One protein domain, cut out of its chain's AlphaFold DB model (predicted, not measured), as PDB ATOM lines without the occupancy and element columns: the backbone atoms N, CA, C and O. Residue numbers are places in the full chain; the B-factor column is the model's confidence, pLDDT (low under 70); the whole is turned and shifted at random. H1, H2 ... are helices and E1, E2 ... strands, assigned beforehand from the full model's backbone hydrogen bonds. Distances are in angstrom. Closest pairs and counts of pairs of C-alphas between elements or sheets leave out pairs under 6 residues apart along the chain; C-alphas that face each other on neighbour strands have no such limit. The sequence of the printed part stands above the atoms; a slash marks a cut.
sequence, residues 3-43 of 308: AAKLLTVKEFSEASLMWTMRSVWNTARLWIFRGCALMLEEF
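AT A GLANCE: This is residues 3 to 43 of the 308 residues of an uncharacterized protein of Setaria italica (UniProt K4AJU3). A ribbon of two antiparallel strands, E1 and E2, has one helix, H1, set over one of its faces at some distance, while the other face is bare. From H1 a long link returns to E2, and its residues 32 to 33 pair with residues 36 to 37 of E2. The printed part has 41 residues, with two named strands and one named helix in the order E1, H1, E2; the sheet order is E1 - E2, and the class is mixed, helices and strands. The whole is compact, with a radius of gyration of the C-alphas of 9.7 A, and rounded, spanning 26 by 18 by 17 A.

IN THESE COORDINATES: E2, residues 36 to 42, is the longest strand by residues and measures 19.8 A from first to last C-alpha, ending at C-alpha 42 at (99.714, -1.284, -2.241). E1, residues 3 to 7, measures 13.6 A and begins at C-alpha 3 at (94.118, -4.286, -1.686). H1, residues 14 to 24, measures 15.0 A and begins at C-alpha 14 at (84.279, -11.361, -8.868).

HOW THE PARTS SIT: E1 and E2 are antiparallel neighbours, with 163 degrees between their N-to-C directions. C-alphas 4 and 40 face each other at 4.4 A. N 5 and O 39 are within hydrogen-bond range at 2.9 A, as are N 7 and O 37 at 2.8 A. H1 and E2 are near each other, with 8 pairs of C-alphas within 10 A and no pair within 8 A. In H1, 6 of 7 O i to N i+4 pairs are within hydrogen-bond range.

THE WHOLE: The C-alphas of Glu 11 and Ala 28 are the two farthest apart, at 26.5 A. The printed part has no cut. The link from E1 to H1 is short, with 6 residues, and that from H1 to E2 is long, with 11. The mean pLDDT of the printed part is 71.5; residue 3, residues 9 to 10, residues 23 to 30 and residues 42 to 43 are under 70.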
ATOM      1  N   ALA A   3      95.473  -4.322  -2.214       66.50
ATOM      2  CA  ALA A   3      94.118  -4.286  -1.686       66.50
ATOM      3  C   ALA A   3      93.203  -3.527  -2.649       66.50
ATOM      4  O   ALA A   3      93.657  -2.601  -3.312       66.50
ATOM      5  N   ALA A   4      91.919  -3.882  -2.719       70.94
ATOM      6  CA  ALA A   4      90.967  -3.262  -3.639       70.94
ATOM      7  C   ALA A   4      89.616  -2.999  -2.971       70.94
ATOM      8  O   ALA A   4      89.043  -3.893  -2.353       70.94
ATOM      9  N   LYS A   5      89.063  -1.798  -3.156       76.75
ATOM     10  CA  LYS A   5      87.717  -1.434  -2.696       76.75
ATOM     11  C   LYS A   5      86.934  -0.747  -3.808       76.75
ATOM     12  O   LYS A   5      87.406   0.220  -4.404       76.75
ATOM     13  N   LEU A   6      85.724  -1.239  -4.072       79.50
ATOM     14  CA  LEU A   6      84.777  -0.634  -5.009       79.50
ATOM     15  C   LEU A   6      83.707   0.154  -4.241       79.50
ATOM     16  O   LEU A   6      83.029  -0.396  -3.379       79.50
ATOM     17  N   LEU A   7      83.513   1.427  -4.582       77.94
ATOM     18  CA  LEU A   7      82.428   2.252  -4.044       77.94
ATOM     19  C   LEU A   7      81.144   2.043  -4.838       77.94
ATOM     20  O   LEU A   7      80.971   2.589  -5.932       77.94
ATOM     21  N   THR A   8      80.254   1.234  -4.277       74.69
ATOM     22  CA  THR A   8      78.985   0.840  -4.883       74.69
ATOM     23  C   THR A   8      77.990   0.407  -3.809       74.69
ATOM     24  O   THR A   8      78.376  -0.208  -2.819       74.69
ATOM     25  N   VAL A   9      76.705   0.685  -4.033       67.94
ATOM     26  CA  VAL A   9      75.581   0.073  -3.293       67.94
ATOM     27  C   VAL A   9      75.174  -1.275  -3.920       67.94
ATOM     28  O   VAL A   9      74.477  -2.078  -3.311       67.94
ATOM     29  N   LYS A  10      75.616  -1.537  -5.156       69.19
ATOM     30  CA  LYS A  10      75.274  -2.715  -5.955       69.19
ATOM     31  C   LYS A  10      76.377  -3.772  -5.929       69.19
ATOM     32  O   LYS A  10      77.536  -3.450  -6.189       69.19
ATOM     33  N   GLU A  11      75.979  -5.020  -5.717       73.75
ATOM     34  CA  GLU A  11      76.832  -6.208  -5.805       73.75
ATOM     35  C   GLU A  11      77.300  -6.483  -7.248       73.75
ATOM     36  O   GLU A  11      76.591  -6.222  -8.227       73.75
ATOM     37  N   PHE A  12      78.516  -7.018  -7.382       71.31
ATOM     38  CA  PHE A  12      79.154  -7.369  -8.654       71.31
ATOM     39  C   PHE A  12      79.812  -8.746  -8.549       71.31
ATOM     40  O   PHE A  12      80.329  -9.101  -7.497       71.31
ATOM     41  N   SER A  13      79.853  -9.491  -9.657       80.50
ATOM     42  CA  SER A  13      80.582 -10.759  -9.709       80.50
ATOM     43  C   SER A  13      82.098 -10.545  -9.715       80.50
ATOM     44  O   SER A  13      82.615  -9.645 -10.390       80.50
ATOM     45  N   GLU A  14      82.819 -11.419  -9.014       77.12
ATOM     46  CA  GLU A  14      84.279 -11.361  -8.868       77.12
ATOM     47  C   GLU A  14      85.001 -11.370 -10.219       77.12
ATOM     48  O   GLU A  14      85.869 -10.535 -10.460       77.12
ATOM     49  N   ALA A  15      84.576 -12.217 -11.161       78.19
ATOM     50  CA  ALA A  15      85.146 -12.255 -12.509       78.19
ATOM     51  C   ALA A  15      85.042 -10.899 -13.245       78.19
ATOM     52  O   ALA A  15      85.970 -10.492 -13.950       78.19
ATOM     53  N   SER A  16      83.942 -10.156 -13.050       75.62
ATOM     54  CA  SER A  16      83.752  -8.827 -13.649       75.62
ATOM     55  C   SER A  16      84.625  -7.755 -12.980       75.62
ATOM     56  O   SER A  16      85.098  -6.834 -13.657       75.62
ATOM     57  N   LEU A  17      84.871  -7.892 -11.675       73.19
ATOM     58  CA  LEU A  17      85.805  -7.064 -10.909       73.19
ATOM     59  C   LEU A  17      87.261  -7.337 -11.313       73.19
ATOM     60  O   LEU A  17      87.961  -6.408 -11.712       73.19
ATOM     61  N   MET A  18      87.699  -8.598 -11.291       74.56
ATOM     62  CA  MET A  18      89.079  -9.013 -11.567       74.56
ATOM     63  C   MET A  18      89.565  -8.589 -12.954       74.56
ATOM     64  O   MET A  18      90.671  -8.057 -13.077       74.56
ATOM     65  N   TRP A  19      88.750  -8.786 -13.998       71.44
ATOM     66  CA  TRP A  19      89.102  -8.360 -15.359       71.44
ATOM     67  C   TRP A  19      89.368  -6.852 -15.418       71.44
ATOM     68  O   TRP A  19      90.364  -6.394 -15.983       71.44
ATOM     69  N   THR A  20      88.516  -6.081 -14.742       70.25
ATOM     70  CA  THR A  20      88.662  -4.631 -14.645       70.25
ATOM     71  C   THR A  20      89.908  -4.245 -13.861       70.25
ATOM     72  O   THR A  20      90.702  -3.452 -14.364       70.25
ATOM     73  N   MET A  21      90.125  -4.816 -12.674       71.94
ATOM     74  CA  MET A  21      91.298  -4.539 -11.836       71.94
ATOM     75  C   MET A  21      92.605  -4.764 -12.604       71.94
ATOM     76  O   MET A  21      93.469  -3.889 -12.596       71.94
ATOM     77  N   ARG A  22      92.714  -5.862 -13.366       72.25
ATOM     78  CA  ARG A  22      93.877  -6.128 -14.233       72.25
ATOM     79  C   ARG A  22      94.066  -5.060 -15.317       72.25
ATOM     80  O   ARG A  22      95.192  -4.647 -15.565       72.25
ATOM     81  N   SER A  23      92.988  -4.557 -15.926       64.50
ATOM     82  CA  SER A  23      93.069  -3.451 -16.903       64.50
ATOM     83  C   SER A  23      93.367  -2.069 -16.287       64.50
ATOM     84  O   SER A  23      93.815  -1.162 -16.994       64.50
ATOM     85  N   VAL A  24      93.110  -1.904 -14.983       60.22
ATOM     86  CA  VAL A  24      93.216  -0.637 -14.232       60.22
ATOM     87  C   VAL A  24      94.536  -0.511 -13.456       60.22
ATOM     88  O   VAL A  24      94.903   0.606 -13.112       60.22
ATOM     89  N   TRP A  25      95.306  -1.595 -13.289       61.09
ATOM     90  CA  TRP A  25      96.607  -1.634 -12.584       61.09
ATOM     91  C   TRP A  25      97.658  -0.605 -13.062       61.09
ATOM     92  O   TRP A  25      98.662  -0.359 -12.401       61.09
ATOM     93  N   ASN A  26      97.447   0.029 -14.216       59.44
ATOM     94  CA  ASN A  26      98.299   1.109 -14.698       59.44
ATOM     95  C   ASN A  26      97.946   2.439 -13.986       59.44
ATOM     96  O   ASN A  26      96.989   3.127 -14.361       59.44
ATOM     97  N   THR A  27      98.738   2.794 -12.966       55.44
ATOM     98  CA  THR A  27      98.522   3.866 -11.961       55.44
ATOM     99  C   THR A  27      98.244   5.278 -12.509       55.44
ATOM    100  O   THR A  27      97.752   6.161 -11.794       55.44
ATOM    101  N   ALA A  28      98.500   5.511 -13.798       54.31
ATOM    102  CA  ALA A  28      98.238   6.773 -14.487       54.31
ATOM    103  C   ALA A  28      96.758   7.024 -14.855       54.31
ATOM    104  O   ALA A  28      96.394   8.161 -15.174       54.31
ATOM    105  N   ARG A  29      95.883   6.005 -14.855       58.84
ATOM    106  CA  ARG A  29      94.457   6.174 -15.216       58.84
ATOM    107  C   ARG A  29      93.604   6.634 -14.031       58.84
ATOM    108  O   ARG A  29      94.061   6.630 -12.897       58.84
ATOM    109  N   LEU A  30      92.371   7.086 -14.305       60.44
ATOM    110  CA  LEU A  30      91.368   7.305 -13.256       60.44
ATOM    111  C   LEU A  30      90.477   6.074 -13.104       60.44
ATOM    112  O   LEU A  30      90.091   5.440 -14.087       60.44
ATOM    113  N   TRP A  31      90.182   5.741 -11.854       74.94
ATOM    114  CA  TRP A  31      89.881   4.386 -11.413       74.94
ATOM    115  C   TRP A  31      88.358   4.203 -11.360       74.94
ATOM    116  O   TRP A  31      87.762   4.052 -10.300       74.94
ATOM    117  N   ILE A  32      87.696   4.310 -12.517       74.50
ATOM    118  CA  ILE A  32      86.228   4.276 -12.616       74.50
ATOM    119  C   ILE A  32      85.769   3.016 -13.346       74.50
ATOM    120  O   ILE A  32      85.965   2.879 -14.554       74.50
ATOM    121  N   PHE A  33      85.057   2.137 -12.643       77.69
ATOM    122  CA  PHE A  33      84.429   0.948 -13.213       77.69
ATOM    123  C   PHE A  33      82.911   1.091 -13.257       77.69
ATOM    124  O   PHE A  33      82.262   1.176 -12.221       77.69
ATOM    125  N   ARG A  34      82.314   1.122 -14.457       76.50
ATOM    126  CA  ARG A  34      80.849   1.263 -14.658       76.50
ATOM    127  C   ARG A  34      80.228   2.484 -13.947       76.50
ATOM    128  O   ARG A  34      79.013   2.544 -13.768       76.50
ATOM    129  N   GLY A  35      81.046   3.478 -13.600       76.94
ATOM    130  CA  GLY A  35      80.668   4.653 -12.813       76.94
ATOM    131  C   GLY A  35      80.927   4.529 -11.308       76.94
ATOM    132  O   GLY A  35      80.722   5.495 -10.599       76.94
ATOM    133  N   CYS A  36      81.395   3.400 -10.796       79.75
ATOM    134  CA  CYS A  36      81.803   3.224  -9.402       79.75
ATOM    135  C   CYS A  36      83.314   3.479  -9.252       79.75
ATOM    136  O   CYS A  36      84.069   3.244 -10.198       79.75
ATOM    137  N   ALA A  37      83.761   3.974  -8.094       82.31
ATOM    138  CA  ALA A  37      85.187   4.209  -7.848       82.31
ATOM    139  C   ALA A  37      85.867   2.909  -7.422       82.31
ATOM    140  O   ALA A  37      85.490   2.340  -6.401       82.31
ATOM    141  N   LEU A  38      86.865   2.460  -8.174       79.31
ATOM    142  CA  LEU A  38      87.860   1.517  -7.682       79.31
ATOM    143  C   LEU A  38      88.939   2.317  -6.957       79.31
ATOM    144  O   LEU A  38      89.437   3.307  -7.482       79.31
ATOM    145  N   MET A  39      89.329   1.875  -5.776       78.19
ATOM    146  CA  MET A  39      90.536   2.341  -5.109       78.19
ATOM    147  C   MET A  39      91.368   1.094  -4.844       78.19
ATOM    148  O   MET A  39      90.835   0.127  -4.295       78.19
ATOM    149  N   LEU A  40      92.627   1.082  -5.281       73.88
ATOM    150  CA  LEU A  40      93.585   0.060  -4.859       73.88
ATOM    151  C   LEU A  40      94.675   0.743  -4.040       73.88
ATOM    152  O   LEU A  40      95.019   1.896  -4.300       73.88
ATOM    153  N   GLU A  41      95.202   0.004  -3.081       71.31
ATOM    154  CA  GLU A  41      96.293   0.410  -2.202       71.31
ATOM    155  C   GLU A  41      97.351  -0.691  -2.236       71.31
ATOM    156  O   GLU A  41      97.014  -1.878  -2.347       71.31
ATOM    157  N   GLU A  42      98.626  -0.311  -2.220       67.94
ATOM    158  CA  GLU A  42      99.714  -1.284  -2.241       67.94
ATOM    159  C   GLU A  42      99.645  -2.136  -0.972       67.94
ATOM    160  O   GLU A  42      99.584  -1.629   0.144       67.94
ATOM    161  N   PHE A  43      99.578  -3.454  -1.153       68.56
ATOM    162  CA  PHE A  43      99.456  -4.381  -0.037       68.56
ATOM    163  C   PHE A  43     100.855  -4.701   0.465       68.56
ATOM    164  O   PHE A  43     101.616  -5.381  -0.238       68.56
TER     165      PHE A  43